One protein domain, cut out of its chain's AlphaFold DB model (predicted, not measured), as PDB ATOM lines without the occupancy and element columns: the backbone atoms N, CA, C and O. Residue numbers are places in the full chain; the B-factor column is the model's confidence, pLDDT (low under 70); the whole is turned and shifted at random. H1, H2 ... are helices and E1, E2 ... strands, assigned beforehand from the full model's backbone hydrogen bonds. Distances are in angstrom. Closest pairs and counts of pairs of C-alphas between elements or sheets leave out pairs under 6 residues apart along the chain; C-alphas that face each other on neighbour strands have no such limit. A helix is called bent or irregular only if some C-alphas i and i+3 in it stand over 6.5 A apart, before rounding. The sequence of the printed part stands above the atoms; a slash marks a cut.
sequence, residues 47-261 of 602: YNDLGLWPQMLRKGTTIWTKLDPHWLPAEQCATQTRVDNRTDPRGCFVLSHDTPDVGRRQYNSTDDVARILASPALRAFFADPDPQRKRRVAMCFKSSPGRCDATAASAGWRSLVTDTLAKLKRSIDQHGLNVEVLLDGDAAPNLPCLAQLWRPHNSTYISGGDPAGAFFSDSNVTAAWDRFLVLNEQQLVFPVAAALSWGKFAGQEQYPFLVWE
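This is residues 47 to 261 of the 602 residues of an uncharacterized protein of Cafeteria roenbergensis (UniProt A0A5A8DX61). Two small parallel sheets, in the orders E1 E4 E5 and E6 E7 E8, stand partly face to face with crossed strands, and E5 comes beside E6. The long helix H5 and the shorter H3 run side by side on the first sheet's half, with H1, H2, H4 and the small antiparallel sheet E2 E3, while H6, H7 and H8 pack on the second sheet. The printed part has 215 residues, with eight named helices and eight named strands in the order H1 E1 E2 H2 E3 H3 H4 E4 H5 E5 E6 H6 E7 H7 H8 E8. The class is mixed, with under half of the residues in named elements. The whole is compact, with a radius of gyration of the C-alphas of 17.3 A, and spans 48 by 44 by 31 A.

Find C-alpha 50 at (344.609, 385.146, 402.719), where H1, residues 50 to 58, begins; it is irregular, with C-alphas 51 and 54 7.1 A apart. E1, residues 64 to 67, runs on into E2, residues 69 to 72, at 9 degrees. Next come H2, residues 74 to 77, E3, 92 to 95, H3, 110 to 117, and H4, 120 to 126, irregular, with C-alphas 121 and 124 7.6 A apart. E4, residues 135 to 141, spans 18.6 A. From C-alpha 152 at (331.699, 404.344, 382.348), H5 runs 32.1 A to residue 174. E5, residues 179 to 185, spans 19.4 A; then follow E6, 203 to 205, H6, 212 to 216, E7, 228 to 234, 16.2 A long, H7, 238 to 243, H8, 247 to 251, and E8, 257 to 260, ending at C-alpha 260 (361.033, 393.681, 393.893).

Look at N 65 and O 136, 3.0 A, between E1 and E4, and N 137 and O 180, 2.9 A, between E4 and E5. The sheets E1 E4 E5 and E6 E7 E8 form a sandwich, two sheets face to face, their strands at 55 degrees; the closest C-alphas of E5 and E6 are Leu 183 and Ser 203, 4.5 A. Within hydrogen-bond range are N 205 and O 230, 2.8 A, between the parallel neighbours E6 and E7, and N 258 and O 231, 2.8 A, between the parallel neighbours E7 and E8. E4 H5 E5, E6 H6 E7 and E7 H7 H8 E8 are strand-helix-strand units, parallel neighbour strands with helices between, each with a right-handed crossover. H5 touches H3 with residues 164 to 172 alone, closest at the C-alphas of Ala 114 and Leu 168, 5.5 A, a shallow tilt of 12 degrees, the same way. H3 and H1 only just touch, with 3 pairs of C-alphas within 8 A, closest at Leu 50 and Val 113, 7.6 A. H3 and H4 touch only at the corner, and only just, with 3 pairs of C-alphas within 8 A, closest at Leu 117 and Phe 126, 7.0 A. E2 and E3 are antiparallel, with N 70 and O 94 2.7 A apart; the closest C-alphas of H2 and E3 are Cys 77 and Cys 92, 5.7 A. H7 stands up from its sheet over E7, at a height over the sheet of 9.4 A, on the same face as H8. H6 only grazes that sheet and touches H8, closest at the C-alphas of Phe 216 and Gly 247, 4.9 A. In H3, H5 and H7 every O i to N i+4 pair is within hydrogen-bond range; H1 has 3 of 5, H4 0 of 3 with 3 of 4 O i to N i+3 pairs, H6 and H8 0 of 1 with 2 of 2 each, and H2 is too short for such a pair.

The C-alphas of Thr 87 and Ala 243, the two farthest apart, are 50.0 A from each other. The printed part has no cut. The long links are H2 to E3, E3 to H3, E5 to E6 and H6 to E7. Mean pLDDT of the printed part is 93.0, and residues 61 to 62 are under 70.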
ATOM      1  N   TYR A  47     350.714 388.456 398.123       86.94
ATOM      2  CA  TYR A  47     350.292 387.444 399.091       86.94
ATOM      3  C   TYR A  47     348.759 387.308 399.138       86.94
ATOM      4  O   TYR A  47     348.108 387.541 400.161       86.94
ATOM      5  N   ASN A  48     348.190 386.986 397.975       90.25
ATOM      6  CA  ASN A  48     346.764 387.051 397.652       90.25
ATOM      7  C   ASN A  48     345.929 385.922 398.282       90.25
ATOM      8  O   ASN A  48     344.727 386.101 398.490       90.25
ATOM      9  N   ASP A  49     346.551 384.788 398.629       86.38
ATOM     10  CA  ASP A  49     345.913 383.728 399.417       86.38
ATOM     11  C   ASP A  49     345.893 384.129 400.898       86.38
ATOM     12  O   ASP A  49     346.856 383.945 401.651       86.38
ATOM     13  N   LEU A  50     344.763 384.690 401.336       87.81
ATOM     14  CA  LEU A  50     344.609 385.146 402.719       87.81
ATOM     15  C   LEU A  50     344.611 383.986 403.733       87.81
ATOM     16  O   LEU A  50     344.758 384.228 404.930       87.81
ATOM     17  N   GLY A  51     344.478 382.732 403.283       82.25
ATOM     18  CA  GLY A  51     344.627 381.549 404.133       82.25
ATOM     19  C   GLY A  51     346.050 381.366 404.662       82.25
ATOM     20  O   GLY A  51     346.229 380.827 405.750       82.25
ATOM     21  N   LEU A  52     347.056 381.882 403.949       81.12
ATOM     22  CA  LEU A  52     348.461 381.822 404.360       81.12
ATOM     23  C   LEU A  52     348.850 382.911 405.363       81.12
ATOM     24  O   LEU A  52     349.927 382.859 405.963       81.12
ATOM     25  N   TRP A  53     348.008 383.931 405.542       86.31
ATOM     26  CA  TRP A  53     348.354 385.084 406.365       86.31
ATOM     27  C   TRP A  53     348.710 384.727 407.811       86.31
ATOM     28  O   TRP A  53     349.712 385.242 408.298       86.31
ATOM     29  N   PRO A  54     347.987 383.840 408.517       85.19
ATOM     30  CA  PRO A  54     348.361 383.496 409.884       85.19
ATOM     31  C   PRO A  54     349.763 382.866 409.988       85.19
ATOM     32  O   PRO A  54     350.536 383.250 410.864       85.19
ATOM     33  N   GLN A  55     350.124 381.962 409.071       81.75
ATOM     34  CA  GLN A  55     351.473 381.381 408.975       81.75
ATOM     35  C   GLN A  55     352.525 382.468 408.731       81.75
ATOM     36  O   GLN A  55     353.533 382.566 409.429       81.75
ATOM     37  N   MET A  56     352.257 383.337 407.761       83.00
ATOM     38  CA  MET A  56     353.119 384.450 407.378       83.00
ATOM     39  C   MET A  56     353.358 385.436 408.531       83.00
ATOM     40  O   MET A  56     354.505 385.812 408.796       83.00
ATOM     41  N   LEU A  57     352.310 385.792 409.275       84.88
ATOM     42  CA  LEU A  57     352.386 386.666 410.446       84.88
ATOM     43  C   LEU A  57     353.211 386.029 411.579       84.88
ATOM     44  O   LEU A  57     354.055 386.700 412.179       84.88
ATOM     45  N   ARG A  58     353.054 384.719 411.817       81.44
ATOM     46  CA  ARG A  58     353.815 383.955 412.828       81.44
ATOM     47  C   ARG A  58     355.304 383.822 412.517       81.44
ATOM     48  O   ARG A  58     356.106 383.769 413.443       81.44
ATOM     49  N   LYS A  59     355.707 383.876 411.242       80.50
ATOM     50  CA  LYS A  59     357.127 383.953 410.820       80.50
ATOM     51  C   LYS A  59     357.772 385.323 411.094       80.50
ATOM     52  O   LYS A  59     358.950 385.551 410.803       80.50
ATOM     53  N   GLY A  60     357.020 386.254 411.677       75.00
ATOM     54  CA  GLY A  60     357.493 387.600 411.962       75.00
ATOM     55  C   GLY A  60     357.452 388.508 410.735       75.00
ATOM     56  O   GLY A  60     358.204 389.484 410.686       75.00
ATOM     57  N   THR A  61     356.575 388.220 409.765       67.31
ATOM     58  CA  THR A  61     356.193 389.198 408.738       67.31
ATOM     59  C   THR A  61     355.390 390.282 409.417       67.31
ATOM     60  O   THR A  61     354.171 390.224 409.541       67.31
ATOM     61  N   THR A  62     356.111 391.227 409.988       60.91
ATOM     62  CA  THR A  62     355.496 392.206 410.854       60.91
ATOM     63  C   THR A  62     355.112 393.404 410.004       60.91
ATOM     64  O   THR A  62     353.944 393.676 409.887       60.91
ATOM     65  N   ILE A  63     356.001 394.095 409.303       73.88
ATOM     66  CA  ILE A  63     355.683 395.496 408.966       73.88
ATOM     67  C   ILE A  63     355.047 395.706 407.571       73.88
ATOM     68  O   ILE A  63     354.282 396.658 407.419       73.88
ATOM     69  N   TRP A  64     355.304 394.854 406.569       88.25
ATOM     70  CA  TRP A  64     354.959 395.151 405.165       88.25
ATOM     71  C   TRP A  64     354.413 393.956 404.377       88.25
ATOM     72  O   TRP A  64     355.057 392.910 404.300       88.25
ATOM     73  N   THR A  65     353.284 394.163 403.698       90.56
ATOM     74  CA  THR A  65     352.643 393.175 402.815       90.56
ATOM     75  C   THR A  65     352.111 393.853 401.560       90.56
ATOM     76  O   THR A  65     351.634 394.987 401.621       90.56
ATOM     77  N   LYS A  66     352.181 393.161 400.425       93.25
ATOM     78  CA  LYS A  66     351.574 393.575 399.162       93.25
ATOM     79  C   LYS A  66     350.447 392.621 398.772       93.25
ATOM     80  O   LYS A  66     350.585 391.407 398.905       93.25
ATOM     81  N   LEU A  67     349.354 393.196 398.287       94.94
ATOM     82  CA  LEU A  67     348.199 392.508 397.718       94.94
ATOM     83  C   LEU A  67     347.923 393.042 396.314       94.94
ATOM     84  O   LEU A  67     348.182 394.217 396.052       94.94
ATOM     85  N   ASP A  68     347.317 392.221 395.460       96.38
ATOM     86  CA  ASP A  68     346.995 392.571 394.074       96.38
ATOM     87  C   ASP A  68     345.482 392.527 393.811       96.38
ATOM     88  O   ASP A  68     344.949 391.514 393.349       96.38
ATOM     89  N   PRO A  69     344.744 393.609 394.107       97.69
ATOM     90  CA  PRO A  69     343.360 393.748 393.676       97.69
ATOM     91  C   PRO A  69     343.270 393.830 392.147       97.69
ATOM     92  O   PRO A  69     343.497 394.878 391.542       97.69
ATOM     93  N   HIS A  70     342.884 392.731 391.522       97.75
ATOM     94  CA  HIS A  70     342.628 392.622 390.097       97.75
ATOM     95  C   HIS A  70     341.170 392.959 389.795       97.75
ATOM     96  O   HIS A  70     340.251 392.350 390.355       97.75
ATOM     97  N   TRP A  71     340.940 393.946 388.930       97.94
ATOM     98  CA  TRP A  71     339.582 394.316 388.542       97.94
ATOM     99  C   TRP A  71     338.974 393.288 387.590       97.94
ATOM    100  O   TRP A  71     339.575 392.935 386.580       97.94
ATOM    101  N   LEU A  72     337.751 392.858 387.893       96.62
ATOM    102  CA  LEU A  72     336.912 392.069 387.002       96.62
ATOM    103  C   LEU A  72     335.701 392.891 386.552       96.62
ATOM    104  O   LEU A  72     335.074 393.546 387.394       96.62
ATOM    105  N   PRO A  73     335.301 392.814 385.270       95.94
ATOM    106  CA  PRO A  73     334.056 393.410 384.801       95.94
ATOM    107  C   PRO A  73     332.834 392.753 385.460       95.94
ATOM    108  O   PRO A  73     332.909 391.635 385.974       95.94
ATOM    109  N   ALA A  74     331.684 393.433 385.414       96.00
ATOM    110  CA  ALA A  74     330.455 393.023 386.101       96.00
ATOM    111  C   ALA A  74     330.019 391.573 385.809       96.00
ATOM    112  O   ALA A  74     329.655 390.847 386.732       96.00
ATOM    113  N   GLU A  75     330.110 391.124 384.554       95.00
ATOM    114  CA  GLU A  75     329.739 389.756 384.161       95.00
ATOM    115  C   GLU A  75     330.575 388.697 384.890       95.00
ATOM    116  O   GLU A  75     330.041 387.736 385.443       95.00
ATOM    117  N   GLN A  76     331.890 388.899 384.954       95.00
ATOM    118  CA  GLN A  76     332.791 387.984 385.651       95.00
ATOM    119  C   GLN A  76     332.646 388.124 387.166       95.00
ATOM    120  O   GLN A  76     332.637 387.121 387.882       95.00
ATOM    121  N   CYS A  77     332.456 389.350 387.656       95.88
ATOM    122  CA  CYS A  77     332.222 389.625 389.065       95.88
ATOM    123  C   CYS A  77     330.997 388.881 389.621       95.88
ATOM    124  O   CYS A  77     331.063 388.306 390.709       95.88
ATOM    125  N   ALA A  78     329.913 388.800 388.840       96.38
ATOM    126  CA  ALA A  78     328.685 388.100 389.215       96.38
ATOM    127  C   ALA A  78     328.910 386.619 389.567       96.38
ATOM    128  O   ALA A  78     328.143 386.027 390.331       96.38
ATOM    129  N   THR A  79     329.984 386.018 389.048       95.69
ATOM    130  CA  THR A  79     330.330 384.616 389.302       95.69
ATOM    131  C   THR A  79     331.107 384.397 390.605       95.69
ATOM    132  O   THR A  79     331.151 383.266 391.089       95.69
ATOM    133  N   GLN A  80     331.685 385.449 391.195       95.12
ATOM    134  CA  GLN A  80     332.626 385.342 392.312       95.12
ATOM    135  C   GLN A  80     331.914 385.205 393.653       95.12
ATOM    136  O   GLN A  80     331.317 386.151 394.142       95.12
ATOM    137  N   THR A  81     331.999 384.049 394.309       93.56
ATOM    138  CA  THR A  81     331.230 383.750 395.529       93.56
ATOM    139  C   THR A  81     331.745 384.439 396.792       93.56
ATOM    140  O   THR A  81     331.065 384.393 397.811       93.56
ATOM    141  N   ARG A  82     332.945 385.028 396.756       92.38
ATOM    142  CA  ARG A  82     333.605 385.681 397.905       92.38
ATOM    143  C   ARG A  82     333.586 387.212 397.848       92.38
ATOM    144  O   ARG A  82     334.210 387.877 398.675       92.38
ATOM    145  N   VAL A  83     332.893 387.764 396.860       96.25
ATOM    146  CA  VAL A  83     332.619 389.196 396.741       96.25
ATOM    147  C   VAL A  83     331.241 389.458 397.339       96.25
ATOM    148  O   VAL A  83     330.299 388.722 397.045       96.25
ATOM    149  N   ASP A  84     331.114 390.490 398.169       95.44
ATOM    150  CA  ASP A  84     329.869 390.762 398.893       95.44
ATOM    151  C   ASP A  84     328.787 391.309 397.943       95.44
ATOM    152  O   ASP A  84     327.660 390.812 397.923       95.44
ATOM    153  N   ASN A  85     329.137 392.281 397.090       96.06
ATOM    154  CA  ASN A  85     328.242 392.841 396.071       96.06
ATOM    155  C   ASN A  85     328.597 392.348 394.658       96.06
ATOM    156  O   ASN A  85     329.203 393.057 393.859       96.06
ATOM    157  N   ARG A  86     328.197 391.116 394.343       96.06
ATOM    158  CA  ARG A  86     328.495 390.454 393.054       96.06
ATOM    159  C   ARG A  86     327.770 391.076 391.861       96.06
ATOM    160  O   ARG A  86     328.162 390.870 390.721       96.06
ATOM    161  N   THR A  87     326.694 391.810 392.118       96.75
ATOM    162  CA  THR A  87     325.846 392.434 391.095       96.75
ATOM    163  C   THR A  87     326.213 393.892 390.829       96.75
ATOM    164  O   THR A  87     325.448 394.598 390.176       96.75
ATOM    165  N   ASP A  88     327.343 394.375 391.356       97.50
ATOM    166  CA  ASP A  88     327.786 395.746 391.119       97.50
ATOM    167  C   ASP A  88     328.062 395.966 389.617       97.50
ATOM    168  O   ASP A  88     328.927 395.294 389.044       97.50
ATOM    169  N   PRO A  89     327.369 396.910 388.950       96.69
ATOM    170  CA  PRO A  89     327.553 397.148 387.519       96.69
ATOM    171  C   PRO A  89     328.950 397.684 387.177       96.69
ATOM    172  O   PRO A  89     329.344 397.670 386.012       96.69
ATOM    173  N   ARG A  90     329.714 398.155 388.172       97.69
ATOM    174  CA  ARG A  90     331.097 398.623 388.004       97.69
ATOM    175  C   ARG A  90     332.108 397.469 387.959       97.69
ATOM    176  O   ARG A  90     333.259 397.704 387.590       97.69
ATOM    177  N   GLY A  91     331.710 396.250 388.336       97.06
ATOM    178  CA  GLY A  91     332.611 395.112 388.540       97.06
ATOM    179  C   GLY A  91     333.054 394.944 389.996       97.06
ATOM    180  O   GLY A  91     332.416 395.458 390.911       97.06
ATOM    181  N   CYS A  92     334.157 394.231 390.227       97.62
ATOM    182  CA  CYS A  92     334.736 394.074 391.567       97.62
ATOM    183  C   CYS A  92     336.235 393.777 391.539       97.62
ATOM    184  O   CYS A  92     336.822 393.584 390.480       97.62
ATOM    185  N   PHE A  93     336.844 393.738 392.727       97.94
ATOM    186  CA  PHE A  93     338.242 393.368 392.911       97.94
ATOM    187  C   PHE A  93     338.382 391.994 393.557       97.94
ATOM    188  O   PHE A  93     337.993 391.794 394.714       97.94
ATOM    189  N   VAL A  94     339.005 391.082 392.819       96.75
ATOM    190  CA  VAL A  94     339.521 389.814 393.338       96.75
ATOM    191  C   VAL A  94     341.021 389.937 393.586       96.75
ATOM    192  O   VAL A  94     341.671 390.779 392.980       96.75
ATOM    193  N   LEU A  95     341.587 389.141 394.482       95.19
ATOM    194  CA  LEU A  95     343.018 389.130 394.753       95.19
ATOM    195  C   LEU A  95     343.687 388.118 393.828       95.19
ATOM    196  O   LEU A  95     343.443 386.916 393.941       95.19
ATOM    197  N   SER A  96     344.500 388.617 392.905       93.56
ATOM    198  CA  SER A  96     345.292 387.816 391.976       93.56
ATOM    199  C   SER A  96     346.369 388.694 391.366       93.56
ATOM    200  O   SER A  96     346.092 389.802 390.897       93.56
ATOM    201  N   HIS A  97     347.598 388.196 391.339       91.69
ATOM    202  CA  HIS A  97     348.690 388.935 390.732       91.69
ATOM    203  C   HIS A  97     348.604 388.895 389.203       91.69
ATOM    204  O   HIS A  97     348.664 389.951 388.568       91.69
ATOM    205  N   ASP A  98     348.448 387.708 388.621       90.69
ATOM    206  CA  ASP A  98     348.225 387.531 387.188       90.69
ATOM    207  C   ASP A  98     346.728 387.601 386.855       90.69
ATOM    208  O   ASP A  98     345.871 387.698 387.742       90.69
ATOM    209  N   THR A  99     346.400 387.582 385.562       92.25
ATOM    210  CA  THR A  99     345.018 387.606 385.065       92.25
ATOM    211  C   THR A  99     344.206 386.441 385.640       92.25
ATOM    212  O   THR A  99     344.565 385.296 385.378       92.25
ATOM    213  N   PRO A 100     343.108 386.695 386.374       92.31
ATOM    214  CA  PRO A 100     342.274 385.641 386.940       92.31
ATOM    215  C   PRO A 100     341.753 384.661 385.882       92.31
ATOM    216  O   PRO A 100     341.328 385.059 384.796       92.31
ATOM    217  N   ASP A 101     341.733 383.376 386.229       89.75
ATOM    218  CA  ASP A 101     341.061 382.329 385.466       89.75
ATOM    219  C   ASP A 101     339.539 382.538 385.511       89.75
ATOM    220  O   ASP A 101     338.905 382.530 386.571       89.75
ATOM    221  N   VAL A 102     338.942 382.677 384.328       83.38
ATOM    222  CA  VAL A 102     337.503 382.881 384.126       83.38
ATOM    223  C   VAL A 102     336.640 381.723 384.642       83.38
ATOM    224  O   VAL A 102     335.461 381.922 384.937       83.38
ATOM    225  N   GLY A 103     337.192 380.512 384.765       85.62
ATOM    226  CA  GLY A 103     336.493 379.347 385.305       85.62
ATOM    227  C   GLY A 103     336.411 379.333 386.835       85.62
ATOM    228  O   GLY A 103     335.557 378.645 387.409       85.62
ATOM    229  N   ARG A 104     337.269 380.097 387.520       86.56
ATOM    230  CA  ARG A 104     337.388 380.087 388.980       86.56
ATOM    231  C   ARG A 104     336.450 381.116 389.611       86.56
ATOM    232  O   ARG A 104     336.378 382.272 389.213       86.56
ATOM    233  N   ARG A 105     335.738 380.686 390.656       90.31
ATOM    234  CA  ARG A 105     334.662 381.465 391.304       90.31
ATOM    235  C   ARG A 105     334.934 381.850 392.759       90.31
ATOM    236  O   ARG A 105     334.055 382.396 393.413       90.31
ATOM    237  N   GLN A 106     336.097 381.491 393.302       88.06
ATOM    238  CA  GLN A 106     336.382 381.563 394.743       88.06
ATOM    239  C   GLN A 106     337.682 382.304 395.069       88.06
ATOM    240  O   GLN A 106     338.369 381.953 396.029       88.06
ATOM    241  N   TYR A 107     338.035 383.321 394.287       91.56
ATOM    242  CA  TYR A 107     339.158 384.184 394.647       91.56
ATOM    243  C   TYR A 107     338.903 384.885 395.974       91.56
ATOM    244  O   TYR A 107     337.778 385.301 396.246       91.56
ATOM    245  N   ASN A 108     339.951 385.072 396.777       93.44
ATOM    246  CA  ASN A 108     339.902 386.097 397.810       93.44
ATOM    247  C   ASN A 108     339.529 387.446 397.178       93.44
ATOM    248  O   ASN A 108     339.879 387.709 396.032       93.44
ATOM    249  N   SER A 109     338.827 388.307 397.904       95.50
ATOM    250  CA  SER A 109     338.443 389.641 397.429       95.50
ATOM    251  C   SER A 109     338.930 390.736 398.374       95.50
ATOM    252  O   SER A 109     339.384 390.468 399.489       95.50
ATOM    253  N   THR A 110     338.782 392.002 397.981       96.94
ATOM    254  CA  THR A 110     339.034 393.118 398.910       96.94
ATOM    255  C   THR A 110     338.032 393.161 400.074       96.94
ATOM    256  O   THR A 110     338.308 393.812 401.082       96.94
ATOM    257  N   ASP A 111     336.887 392.473 399.974       96.44
ATOM    258  CA  ASP A 111     335.974 392.258 401.108       96.44
ATOM    259  C   ASP A 111     336.595 391.297 402.131       96.44
ATOM    260  O   ASP A 111     336.558 391.555 403.336       96.44
ATOM    261  N   ASP A 112     337.251 390.230 401.663       95.69
ATOM    262  CA  ASP A 112     337.978 389.316 402.545       95.69
ATOM    263  C   ASP A 112     339.154 390.001 403.256       95.69
ATOM    264  O   ASP A 112     339.423 389.688 404.414       95.69
ATOM    265  N   VAL A 113     339.819 390.967 402.609       95.94
ATOM    266  CA  VAL A 113     340.882 391.766 403.249       95.94
ATOM    267  C   VAL A 113     340.328 392.565 404.432       95.94
ATOM    268  O   VAL A 113     340.922 392.588 405.507       95.94
ATOM    269  N   ALA A 114     339.162 393.196 404.276       95.56
ATOM    270  CA  ALA A 114     338.527 393.897 405.391       95.56
ATOM    271  C   ALA A 114     338.190 392.922 406.537       95.56
ATOM    272  O   ALA A 114     338.485 393.203 407.698       95.56
ATOM    273  N   ARG A 115     337.658 391.735 406.207       95.00
ATOM    274  CA  ARG A 115     337.349 390.688 407.195       95.00
ATOM    275  C   ARG A 115     338.586 390.168 407.929       95.00
ATOM    276  O   ARG A 115     338.519 389.987 409.142       95.00
ATOM    277  N   ILE A 116     339.706 389.936 407.238       92.38
ATOM    278  CA  ILE A 116     340.915 389.407 407.888       92.38
ATOM    279  C   ILE A 116     341.562 390.438 408.817       92.38
ATOM    280  O   ILE A 116     342.003 390.069 409.904       92.38
ATOM    281  N   LEU A 117     341.546 391.725 408.449       92.44
ATOM    282  CA  LEU A 117     342.007 392.810 409.322       92.44
ATOM    283  C   LEU A 117     341.144 392.926 410.588       92.44
ATOM    284  O   LEU A 117     341.667 393.167 411.674       92.44
ATOM    285  N   ALA A 118     339.832 392.713 410.463       92.44
ATOM    286  CA  ALA A 118     338.891 392.709 411.582       92.44
ATOM    287  C   ALA A 118     338.929 391.424 412.435       92.44
ATOM    288  O   ALA A 118     338.260 391.356 413.467       92.44
ATOM    289  N   SER A 119     339.687 390.398 412.031       92.62
ATOM    290  CA  SER A 119     339.703 389.097 412.706       92.62
ATOM    291  C   SER A 119     340.202 389.215 414.153       92.62
ATOM    292  O   SER A 119     341.362 389.581 414.367       92.62
ATOM    293  N   PRO A 120     339.397 388.823 415.164       91.00
ATOM    294  CA  PRO A 120     339.844 388.820 416.556       91.00
ATOM    295  C   PRO A 120     341.090 387.956 416.775       91.00
ATOM    296  O   PRO A 120     341.973 388.339 417.538       91.00
ATOM    297  N   ALA A 121     341.196 386.835 416.055       86.56
ATOM    298  CA  ALA A 121     342.314 385.900 416.164       86.56
ATOM    299  C   ALA A 121     343.643 386.471 415.638       86.56
ATOM    300  O   ALA A 121     344.704 386.011 416.042       86.56
ATOM    301  N   LEU A 122     343.597 387.465 414.744       87.94
ATOM    302  CA  LEU A 122     344.793 388.097 414.174       87.94
ATOM    303  C   LEU A 122     345.007 389.524 414.682       87.94
ATOM    304  O   LEU A 122     345.988 390.169 414.317       87.94
ATOM    305  N   ARG A 123     344.120 390.019 415.551       89.00
ATOM    306  CA  ARG A 123     344.126 391.399 416.045       89.00
ATOM    307  C   ARG A 123     345.481 391.812 416.615       89.00
ATOM    308  O   ARG A 123     345.926 392.922 416.341       89.00
ATOM    309  N   ALA A 124     346.148 390.930 417.363       86.44
ATOM    310  CA  ALA A 124     347.457 391.204 417.961       86.44
ATOM    311  C   ALA A 124     348.525 391.584 416.918       86.44
ATOM    312  O   ALA A 124     349.409 392.385 417.203       86.44
ATOM    313  N   PHE A 125     348.409 391.081 415.685       86.81
ATOM    314  CA  PHE A 125     349.326 391.424 414.602       86.81
ATOM    315  C   PHE A 125     349.030 392.779 413.957       86.81
ATOM    316  O   PHE A 125     349.922 393.326 413.315       86.81
ATOM    317  N   PHE A 126     347.822 393.326 414.110       91.12
ATOM    318  CA  PHE A 126     347.394 394.568 413.456       91.12
ATOM    319  C   PHE A 126     347.206 395.742 414.419       91.12
ATOM    320  O   PHE A 126     347.213 396.883 413.974       91.12
ATOM    321  N   ALA A 127     347.034 395.490 415.716       90.75
ATOM    322  CA  ALA A 127     346.698 396.499 416.723       90.75
ATOM    323  C   ALA A 127     347.896 396.938 417.587       90.75
ATOM    324  O   ALA A 127     347.702 397.430 418.697       90.75
ATOM    325  N   ASP A 128     349.128 396.743 417.107       85.25
ATOM    326  CA  ASP A 128     350.335 397.180 417.816       85.25
ATOM    327  C   ASP A 128     350.306 398.704 418.023       85.25
ATOM    328  O   ASP A 128     350.217 399.431 417.033       85.25
ATOM    329  N   PRO A 129     350.362 399.221 419.261       85.50
ATOM    330  CA  PRO A 129     350.230 400.653 419.506       85.50
ATOM    331  C   PRO A 129     351.470 401.460 419.096       85.50
ATOM    332  O   PRO A 129     351.375 402.681 418.994       85.50
ATOM    333  N   ASP A 130     352.621 400.820 418.862       84.88
ATOM    334  CA  ASP A 130     353.845 401.518 418.465       84.88
ATOM    335  C   ASP A 130     353.727 402.038 417.015       84.88
ATOM    336  O   ASP A 130     353.619 401.239 416.075       84.88
ATOM    337  N   PRO A 131     353.801 403.365 416.777       81.06
ATOM    338  CA  PRO A 131     353.763 403.936 415.432       81.06
ATOM    339  C   PRO A 131     354.845 403.391 414.489       81.06
ATOM    340  O   PRO A 131     354.621 403.341 413.278       81.06
ATOM    341  N   GLN A 132     355.993 402.956 415.018       78.19
ATOM    342  CA  GLN A 132     357.084 402.360 414.241       78.19
ATOM    343  C   GLN A 132     356.765 400.926 413.795       78.19
ATOM    344  O   GLN A 132     357.256 400.469 412.761       78.19
ATOM    345  N   ARG A 133     355.879 400.226 414.512       80.50
ATOM    346  CA  ARG A 133     355.419 398.868 414.175       80.50
ATOM    347  C   ARG A 133     354.131 398.855 413.348       80.50
ATOM    348  O   ARG A 133     353.591 397.778 413.080       80.50
ATOM    349  N   LYS A 134     353.700 400.028 412.866       89.12
ATOM    350  CA  LYS A 134     352.565 400.193 411.953       89.12
ATOM    351  C   LYS A 134     352.664 399.257 410.755       89.12
ATOM    352  O   LYS A 134     353.657 399.253 410.024       89.12
ATOM    353  N   ARG A 135     351.594 398.495 410.547       90.38
ATOM    354  CA  ARG A 135     351.444 397.570 409.424       90.38
ATOM    355  C   ARG A 135     351.148 398.337 408.160       90.38
ATOM    356  O   ARG A 135     350.287 399.204 408.162       90.38
ATOM    357  N   ARG A 136     351.843 398.017 407.080       92.56
ATOM    358  CA  ARG A 136     351.655 398.671 405.791       92.56
ATOM    359  C   ARG A 136     351.241 397.647 404.758       92.56
ATOM    360  O   ARG A 136     351.956 396.676 404.515       92.56
ATOM    361  N   VAL A 137     350.071 397.879 404.178       94.62
ATOM    362  CA  VAL A 137     349.484 397.039 403.139       94.62
ATOM    363  C   VAL A 137     349.504 397.831 401.839       94.62
ATOM    364  O   VAL A 137     348.739 398.783 401.675       94.62
ATOM    365  N   ALA A 138     350.411 397.466 400.937       95.44
ATOM    366  CA  ALA A 138     350.461 398.016 399.590       95.44
ATOM    367  C   ALA A 138     349.415 397.320 398.715       95.44
ATOM    368  O   ALA A 138     349.432 396.098 398.570       95.44
ATOM    369  N   MET A 139     348.498 398.103 398.154       97.50
ATOM    370  CA  MET A 139     347.416 397.625 397.300       97.50
ATOM    371  C   MET A 139     347.778 397.911 395.844       97.50
ATOM    372  O   MET A 139     347.613 399.030 395.365       97.50
ATOM    373  N   CYS A 140     348.285 396.892 395.160       96.75
ATOM    374  CA  CYS A 140     348.685 396.933 393.761       96.75
ATOM    375  C   CYS A 140     347.471 396.699 392.874       96.75
ATOM    376  O   CYS A 140     347.168 395.570 392.501       96.75
ATOM    377  N   PHE A 141     346.715 397.758 392.600       98.00
ATOM    378  CA  PHE A 141     345.526 397.624 391.767       98.00
ATOM    379  C   PHE A 141     345.931 397.256 390.338       98.00
ATOM    380  O   PHE A 141     346.852 397.854 389.783       98.00
ATOM    381  N   LYS A 142     345.242 396.278 389.747       96.44
ATOM    382  CA  LYS A 142     345.557 395.749 388.417       96.44
ATOM    383  C   LYS A 142     344.366 395.807 387.472       96.44
ATOM    384  O   LYS A 142     343.209 395.710 387.897       96.44
ATOM    385  N   SER A 143     344.692 395.888 386.185       95.75
ATOM    386  CA  SER A 143     343.765 395.776 385.057       95.75
ATOM    387  C   SER A 143     342.692 396.857 385.032       95.75
ATOM    388  O   SER A 143     341.513 396.588 384.807       95.75
ATOM    389  N   SER A 144     343.092 398.108 385.252       95.44
ATOM    390  CA  SER A 144     342.195 399.241 385.049       95.44
ATOM    391  C   SER A 144     341.712 399.324 383.589       95.44
ATOM    392  O   SER A 144     342.543 399.319 382.675       95.44
ATOM    393  N   PRO A 145     340.397 399.475 383.326       93.06
ATOM    394  CA  PRO A 145     339.858 399.664 381.979       93.06
ATOM    395  C   PRO A 145     340.078 401.114 381.514       93.06
ATOM    396  O   PRO A 145     339.131 401.890 381.400       93.06
ATOM    397  N   GLY A 146     341.337 401.510 381.314       92.19
ATOM    398  CA  GLY A 146     341.718 402.879 380.953       92.19
ATOM    399  C   GLY A 146     341.634 403.840 382.143       92.19
ATOM    400  O   GLY A 146     340.630 404.518 382.345       92.19
ATOM    401  N   ARG A 147     342.706 403.922 382.943       93.94
ATOM    402  CA  ARG A 147     342.771 404.621 384.249       93.94
ATOM    403  C   ARG A 147     342.143 406.016 384.293       93.94
ATOM    404  O   ARG A 147     341.492 406.358 385.283       93.94
ATOM    405  N   CYS A 148     342.306 406.803 383.230       95.31
ATOM    406  CA  CYS A 148     341.805 408.176 383.122       95.31
ATOM    407  C   CYS A 148     340.813 408.400 381.978       95.31
ATOM    408  O   CYS A 148     340.449 409.546 381.718       95.31
ATOM    409  N   ASP A 149     340.338 407.342 381.324       96.56
ATOM    410  CA  ASP A 149     339.442 407.514 380.187       96.56
ATOM    411  C   ASP A 149     338.055 407.979 380.660       96.56
ATOM    412  O   ASP A 149     337.638 407.774 381.813       96.56
ATOM    413  N   ALA A 150     337.326 408.617 379.743       93.94
ATOM    414  CA  ALA A 150     335.976 409.134 379.961       93.94
ATOM    415  C   ALA A 150     334.886 408.056 379.790       93.94
ATOM    416  O   ALA A 150     333.735 408.375 379.491       93.94
ATOM    417  N   THR A 151     335.230 406.774 379.951       96.62
ATOM    418  CA  THR A 151     334.265 405.671 379.847       96.62
ATOM    419  C   THR A 151     333.591 405.392 381.191       96.62
ATOM    420  O   THR A 151     334.146 405.658 382.263       96.62
ATOM    421  N   ALA A 152     332.397 404.795 381.146       95.62
ATOM    422  CA  ALA A 152     331.699 404.344 382.348       95.62
ATOM    423  C   ALA A 152     332.501 403.283 383.125       95.62
ATOM    424  O   ALA A 152     332.494 403.302 384.353       95.62
ATOM    425  N   ALA A 153     333.233 402.404 382.429       95.38
ATOM    426  CA  ALA A 153     334.072 401.383 383.057       95.38
ATOM    427  C   ALA A 153     335.241 402.014 383.829       95.38
ATOM    428  O   ALA A 153     335.472 401.672 384.985       95.38
ATOM    429  N   SER A 154     335.924 402.995 383.235       96.88
ATOM    430  CA  SER A 154     337.023 403.731 383.872       96.88
ATOM    431  C   SER A 154     336.555 404.509 385.104       96.88
ATOM    432  O   SER A 154     337.195 404.476 386.157       96.88
ATOM    433  N   ALA A 155     335.413 405.199 384.998       97.00
ATOM    434  CA  ALA A 155     334.805 405.911 386.122       97.00
ATOM    435  C   ALA A 155     334.339 404.948 387.226       97.00
ATOM    436  O   ALA A 155     334.584 405.201 388.407       97.00
ATOM    437  N   GLY A 156     333.726 403.825 386.839       97.44
ATOM    438  CA  GLY A 156     333.315 402.753 387.739       97.44
ATOM    439  C   GLY A 156     334.497 402.148 388.492       97.44
ATOM    440  O   GLY A 156     334.444 402.053 389.714       97.44
ATOM    441  N   TRP A 157     335.594 401.840 387.795       98.25
ATOM    442  CA  TRP A 157     336.834 401.347 388.394       98.25
ATOM    443  C   TRP A 157     337.406 402.336 389.417       98.25
ATOM    444  O   TRP A 157     337.644 401.954 390.562       98.25
ATOM    445  N   ARG A 158     337.543 403.626 389.063       98.25
ATOM    446  CA  ARG A 158     338.024 404.658 390.004       98.25
ATOM    447  C   ARG A 158     337.135 404.747 391.249       98.25
ATOM    448  O   ARG A 158     337.641 404.840 392.365       98.25
ATOM    449  N   SER A 159     335.816 404.678 391.066       98.00
ATOM    450  CA  SER A 159     334.851 404.670 392.168       98.00
ATOM    451  C   SER A 159     334.957 403.409 393.036       98.00
ATOM    452  O   SER A 159     334.869 403.523 394.255       98.00
ATOM    453  N   LEU A 160     335.205 402.232 392.452       98.25
ATOM    454  CA  LEU A 160     335.439 400.991 393.200       98.25
ATOM    455  C   LEU A 160     336.728 401.040 394.029       98.25
ATOM    456  O   LEU A 160     336.755 400.511 395.143       98.25
ATOM    457  N   VAL A 161     337.796 401.668 393.517       98.56
ATOM    458  CA  VAL A 161     339.026 401.904 394.297       98.56
ATOM    459  C   VAL A 161     338.700 402.785 395.503       98.56
ATOM    460  O   VAL A 161     339.013 402.406 396.630       98.56
ATOM    461  N   THR A 162     337.992 403.901 395.296       98.44
ATOM    462  CA  THR A 162     337.543 404.789 396.383       98.44
ATOM    463  C   THR A 162     336.738 404.033 397.445       98.44
ATOM    464  O   THR A 162     337.039 404.135 398.636       98.44
ATOM    465  N   ASP A 163     335.758 403.227 397.030       98.19
ATOM    466  CA  ASP A 163     334.928 402.439 397.947       98.19
ATOM    467  C   ASP A 163     335.753 401.397 398.715       98.19
ATOM    468  O   ASP A 163     335.532 401.179 399.909       98.19
ATOM    469  N   THR A 164     336.736 400.782 398.052       98.19
ATOM    470  CA  THR A 164     337.659 399.823 398.668       98.19
ATOM    471  C   THR A 164     338.509 400.490 399.747       98.19
ATOM    472  O   THR A 164     338.566 399.982 400.867       98.19
ATOM    473  N   LEU A 165     339.119 401.643 399.457       98.31
ATOM    474  CA  LEU A 165     339.917 402.393 400.433       98.31
ATOM    475  C   LEU A 165     339.059 402.828 401.628       98.31
ATOM    476  O   LEU A 165     339.457 402.644 402.779       98.31
ATOM    477  N   ALA A 166     337.843 403.319 401.373       97.75
ATOM    478  CA  ALA A 166     336.906 403.702 402.424       97.75
ATOM    479  C   ALA A 166     336.474 402.503 403.288       97.75
ATOM    480  O   ALA A 166     336.370 402.624 404.508       97.75
ATOM    481  N   LYS A 167     336.242 401.335 402.678       97.44
ATOM    482  CA  LYS A 167     335.911 400.081 403.376       97.44
ATOM    483  C   LYS A 167     337.048 399.626 404.288       97.44
ATOM    484  O   LYS A 167     336.798 399.340 405.458       97.44
ATOM    485  N   LEU A 168     338.284 399.610 403.788       97.44
ATOM    486  CA  LEU A 168     339.455 399.256 404.592       97.44
ATOM    487  C   LEU A 168     339.661 400.250 405.733       97.44
ATOM    488  O   LEU A 168     339.827 399.830 406.873       97.44
ATOM    489  N   LYS A 169     339.552 401.554 405.455       97.19
ATOM    490  CA  LYS A 169     339.629 402.594 406.484       97.19
ATOM    491  C   LYS A 169     338.585 402.393 407.582       97.19
ATOM    492  O   LYS A 169     338.945 402.406 408.752       97.19
ATOM    493  N   ARG A 170     337.317 402.147 407.226       96.75
ATOM    494  CA  ARG A 170     336.267 401.849 408.216       96.75
ATOM    495  C   ARG A 170     336.635 400.646 409.077       96.75
ATOM    496  O   ARG A 170     336.507 400.730 410.290       96.75
ATOM    497  N   SER A 171     337.124 399.565 408.468       96.06
ATOM    498  CA  SER A 171     337.545 398.370 409.205       96.06
ATOM    499  C   SER A 171     338.691 398.666 410.178       96.06
ATOM    500  O   SER A 171     338.640 398.239 411.330       96.06
ATOM    501  N   ILE A 172     339.696 399.424 409.731       96.44
ATOM    502  CA  ILE A 172     340.855 399.839 410.531       96.44
ATOM    503  C   ILE A 172     340.417 400.705 411.716       96.44
ATOM    504  O   ILE A 172     340.764 400.394 412.853       96.44
ATOM    505  N   ASP A 173     339.611 401.738 411.464       96.25
ATOM    506  CA  ASP A 173     339.156 402.676 412.493       96.25
ATOM    507  C   ASP A 173     338.240 401.987 413.518       96.25
ATOM    508  O   ASP A 173     338.453 402.111 414.722       96.25
ATOM    509  N   GLN A 174     337.242 401.220 413.055       96.50
ATOM    510  CA  GLN A 174     336.269 400.535 413.921       96.50
ATOM    511  C   GLN A 174     336.930 399.542 414.875       96.50
ATOM    512  O   GLN A 174     336.465 399.362 415.998       96.50
ATOM    513  N   HIS A 175     338.014 398.905 414.434       95.44
ATOM    514  CA  HIS A 175     338.737 397.933 415.240       95.44
ATOM    515  C   HIS A 175     339.985 398.534 415.899       95.44
ATOM    516  O   HIS A 175     340.690 397.798 416.584       95.44
ATOM    517  N   GLY A 176     340.270 399.831 415.758       94.62
ATOM    518  CA  GLY A 176     341.450 400.469 416.353       94.62
ATOM    519  C   GLY A 176     342.765 399.798 415.940       94.62
ATOM    520  O   GLY A 176     343.580 399.464 416.798       94.62
ATOM    521  N   LEU A 177     342.930 399.518 414.646       95.12
ATOM    522  CA  LEU A 177     344.120 398.855 414.107       95.12
ATOM    523  C   LEU A 177     345.195 399.888 413.732       95.12
ATOM    524  O   LEU A 177     344.889 400.967 413.233       95.12
ATOM    525  N   ASN A 178     346.466 399.535 413.899       94.31
ATOM    526  CA  ASN A 178     347.615 400.323 413.456       94.31
ATOM    527  C   ASN A 178     348.071 399.858 412.064       94.31
ATOM    528  O   ASN A 178     349.130 399.245 411.892       94.31
ATOM    529  N   VAL A 179     347.223 400.123 411.069       95.06
ATOM    530  CA  VAL A 179     347.427 399.726 409.671       95.06
ATOM    531  C   VAL A 179     347.361 400.958 408.769       95.06
ATOM    532  O   VAL A 179     346.460 401.786 408.884       95.06
ATOM    533  N   GLU A 180     348.303 401.068 407.844       95.31
ATOM    534  CA  GLU A 180     348.332 402.035 406.754       95.31
ATOM    535  C   GLU A 180     348.154 401.307 405.419       95.31
ATOM    536  O   GLU A 180     348.812 400.303 405.141       95.31
ATOM    537  N   VAL A 181     347.251 401.830 404.592       96.94
ATOM    538  CA  VAL A 181     347.008 401.341 403.233       96.94
ATOM    539  C   VAL A 181     347.716 402.268 402.254       96.94
ATOM    540  O   VAL A 181     347.454 403.476 402.248       96.94
ATOM    541  N   LEU A 182     348.584 401.686 401.431       96.94
ATOM    542  CA  LEU A 182     349.367 402.372 400.408       96.94
ATOM    543  C   LEU A 182     348.826 402.034 399.019       96.94
ATOM    544  O   LEU A 182     348.388 400.909 398.775       96.94
ATOM    545  N   LEU A 183     348.879 403.006 398.114       98.00
ATOM    546  CA  LEU A 183     348.548 402.824 396.704       98.00
ATOM    547  C   LEU A 183     349.755 402.260 395.951       98.00
ATOM    548  O   LEU A 183     350.895 402.635 396.215       98.00
ATOM    549  N   ASP A 184     349.489 401.346 395.028       96.69
ATOM    550  CA  ASP A 184     350.473 400.760 394.122       96.69
ATOM    551  C   ASP A 184     349.763 400.343 392.815       96.69
ATOM    552  O   ASP A 184     348.526 400.300 392.737       96.69
ATOM    553  N   GLY A 185     350.537 400.029 391.780       95.38
ATOM    554  CA  GLY A 185     350.031 399.610 390.474       95.38
ATOM    555  C   GLY A 185     349.209 400.695 389.776       95.38
ATOM    556  O   GLY A 185     349.564 401.874 389.765       95.38
ATOM    557  N   ASP A 186     348.075 400.309 389.197       97.19
ATOM    558  CA  ASP A 186     347.227 401.203 388.407       97.19
ATOM    559  C   ASP A 186     346.627 402.359 389.220       97.19
ATOM    560  O   ASP A 186     346.231 403.370 388.639       97.19
ATOM    561  N   ALA A 187     346.564 402.238 390.549       97.00
ATOM    562  CA  ALA A 187     346.073 403.294 391.430       97.00
ATOM    563  C   ALA A 187     347.165 404.273 391.899       97.00
ATOM    564  O   ALA A 187     346.854 405.209 392.639       97.00
ATOM    565  N   ALA A 188     348.424 404.095 391.481       95.81
ATOM    566  CA  ALA A 188     349.468 405.081 391.738       95.81
ATOM    567  C   ALA A 188     349.070 406.451 391.140       95.81
ATOM    568  O   ALA A 188     348.526 406.509 390.029       95.81
ATOM    569  N   PRO A 189     349.332 407.578 391.829       95.31
ATOM    570  CA  PRO A 189     348.896 408.912 391.415       95.31
ATOM    571  C   PRO A 189     349.781 409.501 390.295       95.31
ATOM    572  O   PRO A 189     350.152 410.670 390.327       95.31
ATOM    573  N   ASN A 190     350.132 408.695 389.289       94.19
ATOM    574  CA  ASN A 190     351.054 409.045 388.203       94.19
ATOM    575  C   ASN A 190     350.389 409.701 386.984       94.19
ATOM    576  O   ASN A 190     351.081 410.137 386.065       94.19
ATOM    577  N   LEU A 191     349.058 409.813 386.983       94.88
ATOM    578  CA  LEU A 191     348.285 410.500 385.949       94.88
ATOM    579  C   LEU A 191     347.518 411.696 386.535       94.88
ATOM    580  O   LEU A 191     347.034 411.609 387.667       94.88
ATOM    581  N   PRO A 192     347.305 412.785 385.765       93.75
ATOM    582  CA  PRO A 192     346.629 413.988 386.263       93.75
ATOM    583  C   PRO A 192     345.248 413.737 386.882       93.75
ATOM    584  O   PRO A 192     344.908 414.361 387.882       93.75
ATOM    585  N   CYS A 193     344.462 412.801 386.331       94.81
ATOM    586  CA  CYS A 193     343.134 412.489 386.868       94.81
ATOM    587  C   CYS A 193     343.178 411.734 388.212       94.81
ATOM    588  O   CYS A 193     342.189 411.732 388.943       94.81
ATOM    589  N   LEU A 194     344.305 411.085 388.527       96.62
ATOM    590  CA  LEU A 194     344.499 410.298 389.746       96.62
ATOM    591  C   LEU A 194     345.221 411.090 390.837       96.62
ATOM    592  O   LEU A 194     345.000 410.821 392.015       96.62
ATOM    593  N   ALA A 195     346.037 412.082 390.457       95.31
ATOM    594  CA  ALA A 195     346.957 412.796 391.344       95.31
ATOM    595  C   ALA A 195     346.326 413.219 392.684       95.31
ATOM    596  O   ALA A 195     346.880 412.979 393.753       95.31
ATOM    597  N   GLN A 196     345.128 413.804 392.651       95.31
ATOM    598  CA  GLN A 196     344.456 414.291 393.863       95.31
ATOM    599  C   GLN A 196     343.331 413.382 394.366       95.31
ATOM    600  O   GLN A 196     342.781 413.639 395.435       95.31
ATOM    601  N   LEU A 197     342.974 412.338 393.615       96.94
ATOM    602  CA  LEU A 197     341.717 411.613 393.798       96.94
ATOM    603  C   LEU A 197     341.637 410.875 395.140       96.94
ATOM    604  O   LEU A 197     340.584 410.863 395.773       96.94
ATOM    605  N   TRP A 198     342.745 410.282 395.583       96.69
ATOM    606  CA  TRP A 198     342.788 409.430 396.776       96.69
ATOM    607  C   TRP A 198     343.691 409.977 397.879       96.69
ATOM    608  O   TRP A 198     344.207 409.223 398.703       96.69
ATOM    609  N   ARG A 199     343.887 411.297 397.946       94.81
ATOM    610  CA  ARG A 199     344.516 411.885 399.136       94.81
ATOM    611  C   ARG A 199     343.725 411.511 400.407       94.81
ATOM    612  O   ARG A 199     342.497 411.455 400.358       94.81
ATOM    613  N   PRO A 200     344.400 411.290 401.552       94.25
ATOM    614  CA  PRO A 200     345.833 411.484 401.797       94.25
ATOM    615  C   PRO A 200     346.697 410.223 401.591       94.25
ATOM    616  O   PRO A 200     347.804 410.178 402.125       94.25
ATOM    617  N   HIS A 201     346.225 409.198 400.872       96.50
ATOM    618  CA  HIS A 201     346.979 407.951 400.721       96.50
ATOM    619  C   HIS A 201     348.353 408.177 400.068       96.50
ATOM    620  O   HIS A 201     348.492 408.945 399.113       96.50
ATOM    621  N   ASN A 202     349.365 407.499 400.611       96.81
ATOM    622  CA  ASN A 202     350.726 407.481 400.076       96.81
ATOM    623  C   ASN A 202     350.874 406.344 399.056       96.81
ATOM    624  O   ASN A 202     350.096 405.388 399.079       96.81
ATOM    625  N   SER A 203     351.871 406.443 398.177       97.19
ATOM    626  CA  SER A 203     352.089 405.528 397.055       97.19
ATOM    627  C   SER A 203     353.531 405.037 396.958       97.19
ATOM    628  O   SER A 203     354.473 405.710 397.400       97.19
ATOM    629  N   THR A 204     353.691 403.874 396.331       96.38
ATOM    630  CA  THR A 204     354.958 403.405 395.753       96.38
ATOM    631  C   THR A 204     355.344 404.231 394.530       96.38
ATOM    632  O   THR A 204     354.464 404.719 393.823       96.38
ATOM    633  N   TYR A 205     356.654 404.393 394.321       97.38
ATOM    634  CA  TYR A 205     357.300 404.964 393.139       97.38
ATOM    635  C   TYR A 205     358.077 403.877 392.396       97.38
ATOM    636  O   TYR A 205     358.877 403.186 393.024       97.38
ATOM    637  N   ILE A 206     357.891 403.771 391.084       96.31
ATOM    638  CA  ILE A 206     358.561 402.817 390.200       96.31
ATOM    639  C   ILE A 206     359.168 403.579 389.017       96.31
ATOM    640  O   ILE A 206     358.446 404.171 388.204       96.31
ATOM    641  N   SER A 207     360.493 403.528 388.864       94.81
ATOM    642  CA  SER A 207     361.166 404.128 387.709       94.81
ATOM    643  C   SER A 207     360.637 403.565 386.386       94.81
ATOM    644  O   SER A 207     360.462 402.360 386.211       94.81
ATOM    645  N   GLY A 208     360.369 404.457 385.430       90.94
ATOM    646  CA  GLY A 208     359.791 404.115 384.125       90.94
ATOM    647  C   GLY A 208     358.266 403.936 384.126       90.94
ATOM    648  O   GLY A 208     357.652 404.105 383.075       90.94
ATOM    649  N   GLY A 209     357.653 403.659 385.281       89.88
ATOM    650  CA  GLY A 209     356.195 403.652 385.458       89.88
ATOM    651  C   GLY A 209     355.641 404.996 385.940       89.88
ATOM    652  O   GLY A 209     354.541 405.389 385.547       89.88
ATOM    653  N   ASP A 210     356.423 405.717 386.743       96.12
ATOM    654  CA  ASP A 210     356.029 406.971 387.380       96.12
ATOM    655  C   ASP A 210     356.830 408.181 386.865       96.12
ATOM    656  O   ASP A 210     357.912 408.026 386.287       96.12
ATOM    657  N   PRO A 211     356.334 409.421 387.061       95.44
ATOM    658  CA  PRO A 211     356.997 410.613 386.548       95.44
ATOM    659  C   PRO A 211     358.416 410.746 387.106       95.44
ATOM    660  O   PRO A 211     358.600 410.841 388.316       95.44
ATOM    661  N   ALA A 212     359.428 410.835 386.237       95.44
ATOM    662  CA  ALA A 212     360.832 410.937 386.654       95.44
ATOM    663  C   ALA A 212     361.094 412.101 387.631       95.44
ATOM    664  O   ALA A 212     361.894 411.974 388.552       95.44
ATOM    665  N   GLY A 213     360.374 413.222 387.492       95.19
ATOM    666  CA  GLY A 213     360.476 414.354 388.420       95.19
ATOM    667  C   GLY A 213     360.089 414.013 389.867       95.19
ATOM    668  O   GLY A 213     360.671 414.573 390.796       95.19
ATOM    669  N   ALA A 214     359.185 413.048 390.071       96.44
ATOM    670  CA  ALA A 214     358.783 412.593 391.399       96.44
ATOM    671  C   ALA A 214     359.898 411.826 392.129       96.44
ATOM    672  O   ALA A 214     359.849 411.754 393.353       96.44
ATOM    673  N   PHE A 215     360.918 411.314 391.427       96.94
ATOM    674  CA  PHE A 215     362.109 410.730 392.056       96.94
ATOM    675  C   PHE A 215     362.985 411.792 392.733       96.94
ATOM    676  O   PHE A 215     363.648 411.512 393.728       96.94
ATOM    677  N   PHE A 216     362.988 413.024 392.216       96.06
ATOM    678  CA  PHE A 216     363.904 414.080 392.657       96.06
ATOM    679  C   PHE A 216     363.244 415.157 393.524       96.06
ATOM    680  O   PHE A 216     363.949 415.981 394.102       96.06
ATOM    681  N   SER A 217     361.911 415.211 393.607       94.88
ATOM    682  CA  SER A 217     361.230 416.308 394.297       94.88
ATOM    683  C   SER A 217     359.829 415.957 394.794       94.88
ATOM    684  O   SER A 217     359.113 415.184 394.165       94.88
ATOM    685  N   ASP A 218     359.418 416.622 395.876       94.31
ATOM    686  CA  ASP A 218     358.036 416.672 396.382       94.31
ATOM    687  C   ASP A 218     357.304 417.970 395.995       94.31
ATOM    688  O   ASP A 218     356.146 418.173 396.346       94.31
ATOM    689  N   SER A 219     357.974 418.883 395.281       94.44
ATOM    690  CA  SER A 219     357.496 420.261 395.081       94.44
ATOM    691  C   SER A 219     356.199 420.372 394.275       94.44
ATOM    692  O   SER A 219     355.430 421.314 394.472       94.44
ATOM    693  N   ASN A 220     355.915 419.417 393.387       95.19
ATOM    694  CA  ASN A 220     354.709 419.433 392.564       95.19
ATOM    695  C   ASN A 220     353.552 418.676 393.236       95.19
ATOM    696  O   ASN A 220     353.188 417.564 392.848       95.19
ATOM    697  N   VAL A 221     352.953 419.314 394.243       95.00
ATOM    698  CA  VAL A 221     351.827 418.772 395.027       95.00
ATOM    699  C   VAL A 221     350.589 418.521 394.161       95.00
ATOM    700  O   VAL A 221     349.861 417.556 394.398       95.00
ATOM    701  N   THR A 222     350.368 419.336 393.121       94.25
ATOM    702  CA  THR A 222     349.261 419.184 392.156       94.25
ATOM    703  C   THR A 222     349.412 417.923 391.307       94.25
ATOM    704  O   THR A 222     348.422 417.243 391.043       94.25
ATOM    705  N   ALA A 223     350.643 417.562 390.943       94.19
ATOM    706  CA  ALA A 223     350.965 416.274 390.329       94.19
ATOM    707  C   ALA A 223     351.189 415.153 391.364       94.19
ATOM    708  O   ALA A 223     351.615 414.063 390.995       94.19
ATOM    709  N   ALA A 224     350.917 415.427 392.646       96.19
ATOM    710  CA  ALA A 224     351.032 414.499 393.768       96.19
ATOM    711  C   ALA A 224     352.418 413.874 393.947       96.19
ATOM    712  O   ALA A 224     352.541 412.768 394.474       96.19
ATOM    713  N   TRP A 225     353.477 414.584 393.550       96.50
ATOM    714  CA  TRP A 225     354.839 414.080 393.721       96.50
ATOM    715  C   TRP A 225     355.153 413.803 395.196       96.50
ATOM    716  O   TRP A 225     355.769 412.788 395.501       96.50
ATOM    717  N   ASP A 226     354.604 414.605 396.108       96.06
ATOM    718  CA  ASP A 226     354.679 414.435 397.563       96.06
ATOM    719  C   ASP A 226     353.967 413.184 398.115       96.06
ATOM    720  O   ASP A 226     354.047 412.914 399.311       96.06
ATOM    721  N   ARG A 227     353.209 412.446 397.291       96.25
ATOM    722  CA  ARG A 227     352.554 411.187 397.693       96.25
ATOM    723  C   ARG A 227     353.393 409.954 397.372       96.25
ATOM    724  O   ARG A 227     353.155 408.906 397.966       96.25
ATOM    725  N   PHE A 228     354.376 410.069 396.484       97.19
ATOM    726  CA  PHE A 228     355.341 409.010 396.198       97.19
ATOM    727  C   PHE A 228     356.384 408.952 397.313       97.19
ATOM    728  O   PHE A 228     357.346 409.719 397.287       97.19
ATOM    729  N   LEU A 229     356.176 408.071 398.296       94.88
ATOM    730  CA  LEU A 229     357.027 407.966 399.489       94.88
ATOM    731  C   LEU A 229     357.763 406.624 399.588       94.88
ATOM    732  O   LEU A 229     358.726 406.507 400.333       94.88
ATOM    733  N   VAL A 230     357.361 405.598 398.839       95.19
ATOM    734  CA  VAL A 230     358.027 404.288 398.893       95.19
ATOM    735  C   VAL A 230     358.784 404.050 397.595       95.19
ATOM    736  O   VAL A 230     358.156 403.814 396.569       95.19
ATOM    737  N   LEU A 231     360.116 404.099 397.623       95.69
ATOM    738  CA  LEU A 231     360.930 403.730 396.463       95.69
ATOM    739  C   LEU A 231     360.770 402.226 396.219       95.69
ATOM    740  O   LEU A 231     361.098 401.443 397.106       95.69
ATOM    741  N   ASN A 232     360.246 401.827 395.064       95.69
ATOM    742  CA  ASN A 232     359.949 400.440 394.721       95.69
ATOM    743  C   ASN A 232     360.541 400.091 393.359       95.69
ATOM    744  O   ASN A 232     359.917 400.292 392.322       95.69
ATOM    745  N   GLU A 233     361.770 399.588 393.371       95.81
ATOM    746  CA  GLU A 233     362.565 399.435 392.160       95.81
ATOM    747  C   GLU A 233     362.797 397.990 391.761       95.81
ATOM    748  O   GLU A 233     362.810 397.061 392.575       95.81
ATOM    749  N   GLN A 234     363.067 397.823 390.469       93.88
ATOM    750  CA  GLN A 234     363.505 396.542 389.944       93.88
ATOM    751  C   GLN A 234     364.920 396.207 390.362       93.88
ATOM    752  O   GLN A 234     365.750 397.102 390.445       93.88
ATOM    753  N   GLN A 235     365.246 394.921 390.517       92.81
ATOM    754  CA  GLN A 235     366.614 394.500 390.848       92.81
ATOM    755  C   GLN A 235     367.681 395.057 389.887       92.81
ATOM    756  O   GLN A 235     368.782 395.379 390.316       92.81
ATOM    757  N   LEU A 236     367.345 395.247 388.603       92.25
ATOM    758  CA  LEU A 236     368.246 395.844 387.607       92.25
ATOM    759  C   LEU A 236     368.310 397.378 387.678       92.25
ATOM    760  O   LEU A 236     369.300 397.972 387.260       92.25
ATOM    761  N   VAL A 237     367.264 398.024 388.194       95.00
ATOM    762  CA  VAL A 237     367.163 399.489 388.305       95.00
ATOM    763  C   VAL A 237     367.646 399.976 389.672       95.00
ATOM    764  O   VAL A 237     368.138 401.093 389.797       95.00
ATOM    765  N   PHE A 238     367.599 399.128 390.696       94.50
ATOM    766  CA  PHE A 238     367.997 399.462 392.056       94.50
ATOM    767  C   PHE A 238     369.447 399.975 392.162       94.50
ATOM    768  O   PHE A 238     369.645 401.012 392.798       94.50
ATOM    769  N   PRO A 239     370.456 399.380 391.485       94.19
ATOM    770  CA  PRO A 239     371.803 399.955 391.438       94.19
ATOM    771  C   PRO A 239     371.871 401.323 390.748       94.19
ATOM    772  O   PRO A 239     372.712 402.146 391.100       94.19
ATOM    773  N   VAL A 240     370.980 401.601 389.792       94.25
ATOM    774  CA  VAL A 240     370.884 402.921 389.146       94.25
ATOM    775  C   VAL A 240     370.319 403.947 390.127       94.25
ATOM    776  O   VAL A 240     370.883 405.030 390.264       94.25
ATOM    777  N   ALA A 241     369.260 403.600 390.865       93.69
ATOM    778  CA  ALA A 241     368.732 404.451 391.930       93.69
ATOM    779  C   ALA A 241     369.796 404.729 393.008       93.69
ATOM    780  O   ALA A 241     369.934 405.868 393.451       93.69
ATOM    781  N   ALA A 242     370.596 403.718 393.365       93.50
ATOM    782  CA  ALA A 242     371.730 403.846 394.277       93.50
ATOM    783  C   ALA A 242     372.804 404.814 393.742       93.50
ATOM    784  O   ALA A 242     373.253 405.701 394.465       93.50
ATOM    785  N   ALA A 243     373.171 404.702 392.459       93.12
ATOM    786  CA  ALA A 243     374.124 405.600 391.799       93.12
ATOM    787  C   ALA A 243     373.625 407.056 391.709       93.12
ATOM    788  O   ALA A 243     374.427 407.985 391.627       93.12
ATOM    789  N   LEU A 244     372.306 407.257 391.756       93.00
ATOM    790  CA  LEU A 244     371.650 408.563 391.856       93.00
ATOM    791  C   LEU A 244     371.367 408.974 393.311       93.00
ATOM    792  O   LEU A 244     370.515 409.832 393.561       93.00
ATOM    793  N   SER A 245     372.053 408.352 394.274       91.38
ATOM    794  CA  SER A 245     371.924 408.617 395.707       91.38
ATOM    795  C   SER A 245     370.474 408.571 396.190       91.38
ATOM    796  O   SER A 245     370.072 409.398 396.998       91.38
ATOM    797  N   TRP A 246     369.671 407.640 395.666       93.12
ATOM    798  CA  TRP A 246     368.268 407.407 396.039       93.12
ATOM    799  C   TRP A 246     367.318 408.598 395.819       93.12
ATOM    800  O   TRP A 246     366.190 408.579 396.315       93.12
ATOM    801  N   GLY A 247     367.743 409.639 395.094       94.12
ATOM    802  CA  GLY A 247     366.931 410.829 394.838       94.12
ATOM    803  C   GLY A 247     366.399 411.471 396.123       94.12
ATOM    804  O   GLY A 247     367.103 411.587 397.129       94.12
ATOM    805  N   LYS A 248     365.122 411.865 396.122       94.25
ATOM    806  CA  LYS A 248     364.465 412.428 397.312       94.25
ATOM    807  C   LYS A 248     364.313 411.412 398.451       94.25
ATOM    808  O   LYS A 248     364.180 411.796 399.611       94.25
ATOM    809  N   PHE A 249     364.348 410.116 398.138       94.12
ATOM    810  CA  PHE A 249     364.147 409.050 399.116       94.12
ATOM    811  C   PHE A 249     365.371 408.855 400.028       94.12
ATOM    812  O   PHE A 249     365.247 408.255 401.090       94.12
ATOM    813  N   ALA A 250     366.543 409.415 399.710       89.81
ATOM    814  CA  ALA A 250     367.695 409.361 400.620       89.81
ATOM    815  C   ALA A 250     367.415 409.986 401.996       89.81
ATOM    816  O   ALA A 250     367.966 409.557 403.010       89.81
ATOM    817  N   GLY A 251     366.558 411.011 402.047       81.81
ATOM    818  CA  GLY A 251     366.251 411.750 403.270       81.81
ATOM    819  C   GLY A 251     365.256 411.055 404.200       81.81
ATOM    820  O   GLY A 251     365.283 411.312 405.400       81.81
ATOM    821  N   GLN A 252     364.420 410.140 403.705       84.25
ATOM    822  CA  GLN A 252     363.329 409.584 404.511       84.25
ATOM    823  C   GLN A 252     363.768 408.483 405.480       84.25
ATOM    824  O   GLN A 252     364.775 407.815 405.271       84.25
ATOM    825  N   GLU A 253     362.998 408.301 406.551       83.94
ATOM    826  CA  GLU A 253     363.224 407.248 407.557       83.94
ATOM    827  C   GLU A 253     361.974 406.388 407.800       83.94
ATOM    828  O   GLU A 253     362.057 405.295 408.355       83.94
ATOM    829  N   GLN A 254     360.806 406.863 407.354       86.69
ATOM    830  CA  GLN A 254     359.521 406.212 407.607       86.69
ATOM    831  C   GLN A 254     359.233 405.048 406.650       86.69
ATOM    832  O   GLN A 254     358.531 404.109 407.035       86.69
ATOM    833  N   TYR A 255     359.735 405.113 405.415       91.19
ATOM    834  CA  TYR A 255     359.428 404.151 404.360       91.19
ATOM    835  C   TYR A 255     360.697 403.526 403.783       91.19
ATOM    836  O   TYR A 255     361.728 404.190 403.730       91.19
ATOM    837  N   PRO A 256     360.620 402.250 403.379       90.81
ATOM    838  CA  PRO A 256     361.764 401.481 402.950       90.81
ATOM    839  C   PRO A 256     362.172 401.823 401.523       90.81
ATOM    840  O   PRO A 256     361.376 402.328 400.725       90.81
ATOM    841  N   PHE A 257     363.385 401.406 401.184       93.88
ATOM    842  CA  PHE A 257     363.735 401.092 399.807       93.88
ATOM    843  C   PHE A 257     363.290 399.657 399.511       93.88
ATOM    844  O   PHE A 257     363.822 398.709 400.091       93.88
ATOM    845  N   LEU A 258     362.283 399.497 398.659       94.00
ATOM    846  CA  LEU A 258     361.802 398.203 398.192       94.00
ATOM    847  C   LEU A 258     362.552 397.800 396.920       94.00
ATOM    848  O   LEU A 258     362.670 398.591 395.982       94.00
ATOM    849  N   VAL A 259     363.010 396.552 396.882       94.19
ATOM    850  CA  VAL A 259     363.504 395.902 395.665       94.19
ATOM    851  C   VAL A 259     362.618 394.722 395.365       94.19
ATOM    852  O   VAL A 259     362.474 393.833 396.210       94.19
ATOM    853  N   TRP A 260     362.003 394.716 394.192       89.56
ATOM    854  CA  TRP A 260     361.033 393.681 393.893       89.56
ATOM    855  C   TRP A 260     361.713 392.365 393.455       89.56
ATOM    856  O   TRP A 260     362.626 392.333 392.633       89.56
ATOM    857  N   GLU A 261     361.299 391.270 394.086       86.25
ATOM    858  CA  GLU A 261     361.400 389.897 393.586       86.25
ATOM    859  C   GLU A 261     362.777 389.280 393.272       86.25
ATOM    860  O   GLU A 261     362.820 388.368 392.444       86.25
TER     861      GLU A 261